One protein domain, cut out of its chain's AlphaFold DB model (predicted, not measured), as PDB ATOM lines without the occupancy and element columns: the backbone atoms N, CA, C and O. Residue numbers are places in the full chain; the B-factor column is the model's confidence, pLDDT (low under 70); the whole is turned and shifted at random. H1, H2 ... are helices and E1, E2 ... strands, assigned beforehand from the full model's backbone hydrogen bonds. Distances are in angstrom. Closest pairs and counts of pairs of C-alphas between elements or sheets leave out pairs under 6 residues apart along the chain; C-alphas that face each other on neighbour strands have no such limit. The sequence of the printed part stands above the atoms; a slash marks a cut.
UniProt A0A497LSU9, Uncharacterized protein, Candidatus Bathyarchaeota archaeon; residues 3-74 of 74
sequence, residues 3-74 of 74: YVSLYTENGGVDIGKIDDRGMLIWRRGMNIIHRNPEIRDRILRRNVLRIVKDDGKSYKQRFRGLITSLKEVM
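AT A GLANCE: This is residues 3 to 74 of the 74 residues of an uncharacterized protein of Candidatus Bathyarchaeota archaeon (UniProt A0A497LSU9). A small, strongly twisted sheet of four strands has the short helix H1 packed at its E3 end, while the first turns of the long helix H2 pack on E2 and E1. The rest of H2, from residue 64, sticks out as a free arm with Met 74 and makes much of the length. The 72 printed residues hold E1, E2, E3, H1, E4 and H2 in chain order; the antiparallel sheet runs E3 E2 E1 E4, and the class is mixed, helices and strands. The whole is only just loose, close to compact, with a radius of gyration of the C-alphas of 13.6 A and spans of 46 by 20 by 18 A.

HOW THE PARTS SIT: E1, residues 3 to 8, E2, residues 13 to 18, and E3, residues 24 to 27, form a meander, each strand the antiparallel neighbour of the one before. N 6 and O 14 are 2.8 A apart; N 25 and O 17, 2.9 A. Edge strand E4, residues 48 to 52, is antiparallel to E1, with N 7 and O 50 at 2.8 A. H1, residues 37 to 44, touches E3, the C-alphas of Asp 41 and Leu 24 closest at 4.9 A. H2, residues 57 to 73, is on one face of the sheet, making two layers, helix and sheet; its closest C-alphas to E2 are Tyr 59 and Val 13, 5.5 A. H1 and H2 are apart. Every O i to N i+4 pair is within hydrogen-bond range in H1, and 12 of 13 in H2.

IN THESE COORDINATES: E1 begins at C-alpha 3 (24.991, 39.894, 28.337) and spans 15.8 A, E2 15.7 A. E3 spans 7.5 A, H1 10.4 A and E4 10.8 A. H2 spans 25.0 A and ends at C-alpha 73 (22.445, 9.039, 24.531).

THE WHOLE: The C-alphas of Asn 36 and Met 74, the farthest apart, are 46.3 A apart. The printed part has no cut and no long link. Residues 71, 73 and 74 have pLDDT under 70.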
ATOM      1  N   TYR A   3      24.586  41.264  28.023       97.31
ATOM      2  CA  TYR A   3      24.991  39.894  28.337       97.31
ATOM      3  C   TYR A   3      26.403  39.600  27.825       97.31
ATOM      4  O   TYR A   3      26.853  40.163  26.826       97.31
ATOM      5  N   VAL A   4      27.102  38.713  28.523       97.44
ATOM      6  CA  VAL A   4      28.461  38.271  28.196       97.44
ATOM      7  C   VAL A   4      28.602  36.777  28.444       97.44
ATOM      8  O   VAL A   4      27.961  36.231  29.348       97.44
ATOM      9  N   SER A   5      29.472  36.134  27.674       97.75
ATOM     10  CA  SER A   5      29.940  34.781  27.968       97.75
ATOM     11  C   SER A   5      31.154  34.844  28.898       97.75
ATOM     12  O   SER A   5      32.067  35.649  28.693       97.75
ATOM     13  N   LEU A   6      31.160  34.004  29.931       97.38
ATOM     14  CA  LEU A   6      32.205  33.923  30.949       97.38
ATOM     15  C   LEU A   6      32.909  32.571  30.827       97.38
ATOM     16  O   LEU A   6      32.294  31.536  31.055       97.38
ATOM     17  N   TYR A   7      34.192  32.569  30.487       96.00
ATOM     18  CA  TYR A   7      35.004  31.355  30.499       96.00
ATOM     19  C   TYR A   7      35.558  31.160  31.903       96.00
ATOM     20  O   TYR A   7      36.206  32.062  32.442       96.00
ATOM     21  N   THR A   8      35.272  30.010  32.501       94.69
ATOM     22  CA  THR A   8      35.666  29.699  33.877       94.69
ATOM     23  C   THR A   8      36.930  28.849  33.918       94.69
ATOM     24  O   THR A   8      37.257  28.161  32.952       94.69
ATOM     25  N   GLU A   9      37.625  28.872  35.054       93.44
ATOM     26  CA  GLU A   9      38.835  28.067  35.296       93.44
ATOM     27  C   GLU A   9      38.613  26.564  35.077       93.44
ATOM     28  O   GLU A   9      39.507  25.866  34.612       93.44
ATOM     29  N   ASN A  10      37.389  26.078  35.290       89.12
ATOM     30  CA  ASN A  10      37.028  24.668  35.124       89.12
ATOM     31  C   ASN A  10      36.754  24.271  33.654       89.12
ATOM     32  O   ASN A  10      36.108  23.258  33.399       89.12
ATOM     33  N   GLY A  11      37.138  25.096  32.672       88.00
ATOM     34  CA  GLY A  11      36.867  24.845  31.247       88.00
ATOM     35  C   GLY A  11      35.387  24.982  30.851       88.00
ATOM     36  O   GLY A  11      34.959  24.510  29.787       88.00
ATOM     37  N   GLY A  12      34.582  25.608  31.715       90.88
ATOM     38  CA  GLY A  12      33.167  25.884  31.499       90.88
ATOM     39  C   GLY A  12      32.930  27.212  30.782       90.88
ATOM     40  O   GLY A  12      33.768  28.113  30.801       90.88
ATOM     41  N   VAL A  13      31.747  27.339  30.178       94.62
ATOM     42  CA  VAL A  13      31.227  28.625  29.699       94.62
ATOM     43  C   VAL A  13      29.950  28.918  30.468       94.62
ATOM     44  O   VAL A  13      29.009  28.126  30.439       94.62
ATOM     45  N   ASP A  14      29.933  30.047  31.158       95.31
ATOM     46  CA  ASP A  14      28.818  30.561  31.944       95.31
ATOM     47  C   ASP A  14      28.292  31.868  31.319       95.31
ATOM     48  O   ASP A  14      28.870  32.390  30.359       95.31
ATOM     49  N   ILE A  15      27.181  32.400  31.827       97.00
ATOM     50  CA  ILE A  15      26.568  33.642  31.346       97.00
ATOM     51  C   ILE A  15      26.489  34.685  32.457       97.00
ATOM     52  O   ILE A  15      26.111  34.403  33.597       97.00
ATOM     53  N   GLY A  16      26.822  35.922  32.103       96.69
ATOM     54  CA  GLY A  16      26.732  37.067  32.997       96.69
ATOM     55  C   GLY A  16      26.172  38.302  32.312       96.69
ATOM     56  O   GLY A  16      25.884  38.300  31.114       96.69
ATOM     57  N   LYS A  17      26.023  39.373  33.088       97.00
ATOM     58  CA  LYS A  17      25.609  40.694  32.611       97.00
ATOM     59  C   LYS A  17      26.581  41.737  33.140       97.00
ATOM     60  O   LYS A  17      26.864  41.744  34.338       97.00
ATOM     61  N   ILE A  18      27.065  42.602  32.258       96.94
ATOM     62  CA  ILE A  18      27.918  43.737  32.618       96.94
ATOM     63  C   ILE A  18      27.157  45.056  32.475       96.94
ATOM     64  O   ILE A  18      26.253  45.179  31.636       96.94
ATOM     65  N   ASP A  19      27.517  46.037  33.293       95.75
ATOM     66  CA  ASP A  19      27.108  47.428  33.116       95.75
ATOM     67  C   ASP A  19      27.976  48.151  32.070       95.75
ATOM     68  O   ASP A  19      28.840  47.553  31.423       95.75
ATOM     69  N   ASP A  20      27.713  49.441  31.876       94.50
ATOM     70  CA  ASP A  20      28.371  50.246  30.842       94.50
ATOM     71  C   ASP A  20      29.821  50.607  31.208       94.50
ATOM     72  O   ASP A  20      30.622  50.931  30.334       94.50
ATOM     73  N   ARG A  21      30.198  50.445  32.485       94.75
ATOM     74  CA  ARG A  21      31.583  50.539  32.971       94.75
ATOM     75  C   ARG A  21      32.343  49.221  32.798       94.75
ATOM     76  O   ARG A  21      33.532  49.153  33.089       94.75
ATOM     77  N   GLY A  22      31.673  48.169  32.325       94.81
ATOM     78  CA  GLY A  22      32.242  46.836  32.174       94.81
ATOM     79  C   GLY A  22      32.258  46.013  33.461       94.81
ATOM     80  O   GLY A  22      32.868  44.943  33.467       94.81
ATOM     81  N   MET A  23      31.584  46.464  34.521       95.88
ATOM     82  CA  MET A  23      31.489  45.744  35.790       95.88
ATOM     83  C   MET A  23      30.439  44.645  35.684       95.88
ATOM     84  O   MET A  23      29.337  44.863  35.184       95.88
ATOM     85  N   LEU A  24      30.764  43.457  36.174       95.69
ATOM     86  CA  LEU A  24      29.861  42.328  36.283       95.69
ATOM     87  C   LEU A  24      28.848  42.622  37.397       95.69
ATOM     88  O   LEU A  24      29.195  42.866  38.552       95.69
ATOM     89  N   ILE A  25      27.573  42.632  37.024       95.69
ATOM     90  CA  ILE A  25      26.454  42.969  37.915       95.69
ATOM     91  C   ILE A  25      25.563  41.766  38.216       95.69
ATOM     92  O   ILE A  25      24.774  41.803  39.154       95.69
ATOM     93  N   TRP A  26      25.686  40.709  37.414       95.56
ATOM     94  CA  TRP A  26      24.951  39.464  37.567       95.56
ATOM     95  C   TRP A  26      25.699  38.318  36.879       95.56
ATOM     96  O   TRP A  26      26.338  38.522  35.842       95.56
ATOM     97  N   ARG A  27      25.576  37.111  37.433       95.12
ATOM     98  CA  ARG A  27      26.091  35.858  36.873       95.12
ATOM     99  C   ARG A  27      25.108  34.733  37.177       95.12
ATOM    100  O   ARG A  27      24.569  34.667  38.282       95.12
ATOM    101  N   ARG A  28      24.857  33.854  36.206       93.25
ATOM    102  CA  ARG A  28      23.947  32.718  36.389       93.25
ATOM    103  C   ARG A  28      24.424  31.842  37.550       93.25
ATOM    104  O   ARG A  28      25.607  31.575  37.700       93.25
ATOM    105  N   GLY A  29      23.481  31.410  38.387       89.81
ATOM    106  CA  GLY A  29      23.777  30.572  39.553       89.81
ATOM    107  C   GLY A  29      24.401  31.316  40.739       89.81
ATOM    108  O   GLY A  29      24.645  30.695  41.765       89.81
ATOM    109  N   MET A  30      24.622  32.632  40.640       91.00
ATOM    110  CA  MET A  30      25.145  33.450  41.735       91.00
ATOM    111  C   MET A  30      24.172  34.583  42.066       91.00
ATOM    112  O   MET A  30      23.981  35.504  41.271       91.00
ATOM    113  N   ASN A  31      23.576  34.545  43.259       81.31
ATOM    114  CA  ASN A  31      22.749  35.640  43.765       81.31
ATOM    115  C   ASN A  31      23.568  36.522  44.720       81.31
ATOM    116  O   ASN A  31      23.580  36.296  45.927       81.31
ATOM    117  N   ILE A  32      24.305  37.491  44.168       87.44
ATOM    118  CA  ILE A  32      25.173  38.386  44.944       87.44
ATOM    119  C   ILE A  32      24.555  39.781  44.993       87.44
ATOM    120  O   ILE A  32      24.614  40.537  44.022       87.44
ATOM    121  N   ILE A  33      24.009  40.136  46.154       83.81
ATOM    122  CA  ILE A  33      23.519  41.482  46.444       83.81
ATOM    123  C   ILE A  33      24.555  42.163  47.335       83.81
ATOM    124  O   ILE A  33      24.755  41.774  48.481       83.81
ATOM    125  N   HIS A  34      25.234  43.175  46.801       90.50
ATOM    126  CA  HIS A  34      26.220  43.949  47.549       90.50
ATOM    127  C   HIS A  34      26.146  45.426  47.151       90.50
ATOM    128  O   HIS A  34      26.030  45.743  45.965       90.50
ATOM    129  N   ARG A  35      26.200  46.331  48.141       90.44
ATOM    130  CA  ARG A  35      26.059  47.785  47.924       90.44
ATOM    131  C   ARG A  35      27.258  48.383  47.192       90.44
ATOM    132  O   ARG A  35      27.081  49.229  46.326       90.44
ATOM    133  N   ASN A  36      28.467  47.926  47.520       94.62
ATOM    134  CA  ASN A  36      29.672  48.336  46.805       94.62
ATOM    135  C   ASN A  36      29.773  47.582  45.455       94.62
ATOM    136  O   ASN A  36      29.887  46.348  45.477       94.62
ATOM    137  N   PRO A  37      29.749  48.291  44.306       93.00
ATOM    138  CA  PRO A  37      29.783  47.683  42.976       93.00
ATOM    139  C   PRO A  37      31.108  46.985  42.648       93.00
ATOM    140  O   PRO A  37      31.090  45.998  41.919       93.00
ATOM    141  N   GLU A  38      32.235  47.443  43.194       95.69
ATOM    142  CA  GLU A  38      33.559  46.847  42.965       95.69
ATOM    143  C   GLU A  38      33.706  45.516  43.695       95.69
ATOM    144  O   GLU A  38      34.183  44.532  43.134       95.69
ATOM    145  N   ILE A  39      33.211  45.453  44.932       95.94
ATOM    146  CA  ILE A  39      33.181  44.205  45.700       95.94
ATOM    147  C   ILE A  39      32.259  43.191  45.015       95.94
ATOM    148  O   ILE A  39      32.635  42.030  44.854       95.94
ATOM    149  N   ARG A  40      31.076  43.625  44.553       95.69
ATOM    150  CA  ARG A  40      30.155  42.770  43.788       95.69
ATOM    151  C   ARG A  40      30.827  42.205  42.538       95.69
ATOM    152  O   ARG A  40      30.762  41.000  42.313       95.69
ATOM    153  N   ASP A  41      31.465  43.065  41.749       96.75
ATOM    154  CA  ASP A  41      32.178  42.669  40.535       96.75
ATOM    155  C   ASP A  41      33.269  41.638  40.840       96.75
ATOM    156  O   ASP A  41      33.279  40.562  40.239       96.75
ATOM    157  N   ARG A  42      34.105  41.898  41.853       96.44
ATOM    158  CA  ARG A  42      35.156  40.975  42.298       96.44
ATOM    159  C   ARG A  42      34.600  39.604  42.685       96.44
ATOM    160  O   ARG A  42      35.169  38.588  42.290       96.44
ATOM    161  N   ILE A  43      33.496  39.556  43.433       95.75
ATOM    162  CA  ILE A  43      32.856  38.292  43.835       95.75
ATOM    163  C   ILE A  43      32.318  37.545  42.613       95.75
ATOM    164  O   ILE A  43      32.567  36.351  42.461       95.75
ATOM    165  N   LEU A  44      31.591  38.229  41.727       95.94
ATOM    166  CA  LEU A  44      30.982  37.603  40.551       95.94
ATOM    167  C   LEU A  44      32.032  37.093  39.549       95.94
ATOM    168  O   LEU A  44      31.798  36.094  38.864       95.94
ATOM    169  N   ARG A  45      33.195  37.751  39.482       95.88
ATOM    170  CA  ARG A  45      34.344  37.359  38.651       95.88
ATOM    171  C   ARG A  45      35.187  36.234  39.237       95.88
ATOM    172  O   ARG A  45      36.139  35.802  38.591       95.88
ATOM    173  N   ARG A  46      34.854  35.724  40.423       94.25
ATOM    174  CA  ARG A  46      35.583  34.603  41.017       94.25
ATOM    175  C   ARG A  46      35.602  33.405  40.056       94.25
ATOM    176  O   ARG A  46      34.555  32.982  39.557       94.25
ATOM    177  N   ASN A  47      36.797  32.880  39.796       93.81
ATOM    178  CA  ASN A  47      37.074  31.769  38.878       93.81
ATOM    179  C   ASN A  47      36.693  32.048  37.406       93.81
ATOM    180  O   ASN A  47      36.431  31.113  36.645       93.81
ATOM    181  N   VAL A  48      36.590  33.322  37.005       95.75
ATOM    182  CA  VAL A  48      36.410  33.735  35.604       95.75
ATOM    183  C   VAL A  48      37.776  34.068  35.016       95.75
ATOM    184  O   VAL A  48      38.402  35.044  35.413       95.75
ATOM    185  N   LEU A  49      38.198  33.296  34.017       96.50
ATOM    186  CA  LEU A  49      39.435  33.534  33.270       96.50
ATOM    187  C   LEU A  49      39.268  34.639  32.230       96.50
ATOM    188  O   LEU A  49      40.158  35.459  32.018       96.50
ATOM    189  N   ARG A  50      38.127  34.641  31.533       95.88
ATOM    190  CA  ARG A  50      37.895  35.543  30.403       95.88
ATOM    191  C   ARG A  50      36.429  35.919  30.277       95.88
ATOM    192  O   ARG A  50      35.547  35.070  30.371       95.88
ATOM    193  N   ILE A  51      36.188  37.193  29.979       96.56
ATOM    194  CA  ILE A  51      34.866  37.720  29.634       96.56
ATOM    195  C   ILE A  51      34.843  38.055  28.151       96.56
ATOM    196  O   ILE A  51      35.694  38.800  27.663       96.56
ATOM    197  N   VAL A  52      33.851  37.533  27.436       96.31
ATOM    198  CA  VAL A  52      33.641  37.811  26.015       96.31
ATOM    199  C   VAL A  52      32.337  38.579  25.837       96.31
ATOM    200  O   VAL A  52      31.265  38.163  26.274       96.31
ATOM    201  N   LYS A  53      32.443  39.733  25.178       95.88
ATOM    202  CA  LYS A  53      31.332  40.638  24.880       95.88
ATOM    203  C   LYS A  53      30.588  40.186  23.616       95.88
ATOM    204  O   LYS A  53      30.631  40.862  22.592       95.88
ATOM    205  N   ASP A  54      29.926  39.037  23.695       95.75
ATOM    206  CA  ASP A  54      29.237  38.373  22.577       95.75
ATOM    207  C   ASP A  54      27.725  38.196  22.789       95.75
ATOM    208  O   ASP A  54      27.102  37.359  22.137       95.75
ATOM    209  N   ASP A  55      27.132  38.930  23.732       95.19
ATOM    210  CA  ASP A  55      25.704  38.847  24.073       95.19
ATOM    211  C   ASP A  55      25.262  37.441  24.524       95.19
ATOM    212  O   ASP A  55      24.100  37.046  24.382       95.19
ATOM    213  N   GLY A  56      26.202  36.668  25.087       92.62
ATOM    214  CA  GLY A  56      25.970  35.311  25.580       92.62
ATOM    215  C   GLY A  56      25.888  34.256  24.472       92.62
ATOM    216  O   GLY A  56      25.361  33.165  24.707       92.62
ATOM    217  N   LYS A  57      26.348  34.562  23.251       94.38
ATOM    218  CA  LYS A  57      26.307  33.635  22.107       94.38
ATOM    219  C   LYS A  57      27.100  32.354  22.370       94.38
ATOM    220  O   LYS A  57      26.552  31.272  22.159       94.38
ATOM    221  N   SER A  58      28.325  32.453  22.882       92.75
ATOM    222  CA  SER A  58      29.182  31.289  23.159       92.75
ATOM    223  C   SER A  58      28.562  30.383  24.219       92.75
ATOM    224  O   SER A  58      28.512  29.166  24.044       92.75
ATOM    225  N   TYR A  59      27.995  30.969  25.278       92.06
ATOM    226  CA  TYR A  59      27.227  30.222  26.275       92.06
ATOM    227  C   TYR A  59      26.057  29.451  25.638       92.06
ATOM    228  O   TYR A  59      25.914  28.248  25.851       92.06
ATOM    229  N   LYS A  60      25.238  30.116  24.808       91.19
ATOM    230  CA  LYS A  60      24.085  29.480  24.144       91.19
ATOM    231  C   LYS A  60      24.505  28.343  23.214       91.19
ATOM    232  O   LYS A  60      23.825  27.321  23.175       91.19
ATOM    233  N   GLN A  61      25.604  28.506  22.478       91.38
ATOM    234  CA  GLN A  61      26.141  27.463  21.600       91.38
ATOM    235  C   GLN A  61      26.578  26.228  22.396       91.38
ATOM    236  O   GLN A  61      26.125  25.125  22.099       91.38
ATOM    237  N   ARG A  62      27.368  26.413  23.463       87.19
ATOM    238  CA  ARG A  62      27.783  25.323  24.367       87.19
ATOM    239  C   ARG A  62      26.584  24.617  24.999       87.19
ATOM    240  O   ARG A  62      26.548  23.393  25.051       87.19
ATOM    241  N   PHE A  63      25.582  25.380  25.435       84.44
ATOM    242  CA  PHE A  63      24.369  24.834  26.040       84.44
ATOM    243  C   PHE A  63      23.533  24.005  25.050       84.44
ATOM    244  O   PHE A  63      23.050  22.933  25.401       84.44
ATOM    245  N   ARG A  64      23.405  24.452  23.792       82.12
ATOM    246  CA  ARG A  64      22.746  23.671  22.730       82.12
ATOM    247  C   ARG A  64      23.494  22.379  22.408       82.12
ATOM    248  O   ARG A  64      22.844  21.351  22.238       82.12
ATOM    249  N   GLY A  65      24.827  22.422  22.354       78.88
ATOM    250  CA  GLY A  65      25.652  21.229  22.151       78.88
ATOM    251  C   GLY A  65      25.425  20.177  23.241       78.88
ATOM    252  O   GLY A  65      25.211  19.013  22.927       78.88
ATOM    253  N   LEU A  66      25.355  20.606  24.508       78.94
ATOM    254  CA  LEU A  66      25.040  19.724  25.639       78.94
ATOM    255  C   LEU A  66      23.654  19.077  25.511       78.94
ATOM    256  O   LEU A  66      23.531  17.869  25.674       78.94
ATOM    257  N   ILE A  67      22.615  19.854  25.189       77.38
ATOM    258  CA  ILE A  67      21.256  19.312  25.009       77.38
ATOM    259  C   ILE A  67      21.205  18.314  23.850       77.38
ATOM    260  O   ILE A  67      20.518  17.303  23.949       77.38
ATOM    261  N   THR A  68      21.899  18.609  22.751       78.44
ATOM    262  CA  THR A  68      21.908  17.739  21.566       78.44
ATOM    263  C   THR A  68      22.581  16.409  21.890       78.44
ATOM    264  O   THR A  68      21.978  15.369  21.673       78.44
ATOM    265  N   SER A  69      23.753  16.448  22.528       73.50
ATOM    266  CA  SER A  69      24.464  15.242  22.961       73.50
ATOM    267  C   SER A  69      23.661  14.405  23.964       73.50
ATOM    268  O   SER A  69      23.668  13.184  23.875       73.50
ATOM    269  N   LEU A  70      22.915  15.031  24.882       73.06
ATOM    270  CA  LEU A  70      22.047  14.301  25.815       73.06
ATOM    271  C   LEU A  70      20.893  13.572  25.112       73.06
ATOM    272  O   LEU A  70      20.481  12.520  25.581       73.06
ATOM    273  N   LYS A  71      20.384  14.102  23.995       69.44
ATOM    274  CA  LYS A  71      19.319  13.451  23.215       69.44
ATOM    275  C   LYS A  71      19.799  12.250  22.403       69.44
ATOM    276  O   LYS A  71      18.972  11.430  22.050       69.44
ATOM    277  N   GLU A  72      21.086  12.172  22.075       70.62
ATOM    278  CA  GLU A  72      21.661  11.046  21.319       70.62
ATOM    279  C   GLU A  72      22.006   9.847  22.215       70.62
ATOM    280  O   GLU A  72      22.200   8.742  21.718       70.62
ATOM    281  N   VAL A  73      22.102  10.066  23.530       69.88
ATOM    282  CA  VAL A  73      22.445   9.039  24.531       69.88
ATOM    283  C   VAL A  73      21.198   8.496  25.254       69.88
ATOM    284  O   VAL A  73      21.295   7.507  25.977       69.88
ATOM    285  N   MET A  74      20.033   9.128  25.064       57.25
ATOM    286  CA  MET A  74      18.723   8.682  25.567       57.25
ATOM    287  C   MET A  74      17.961   7.896  24.507       57.25
ATOM    288  O   MET A  74      17.266   6.937  24.906       57.25
TER     289      MET A  74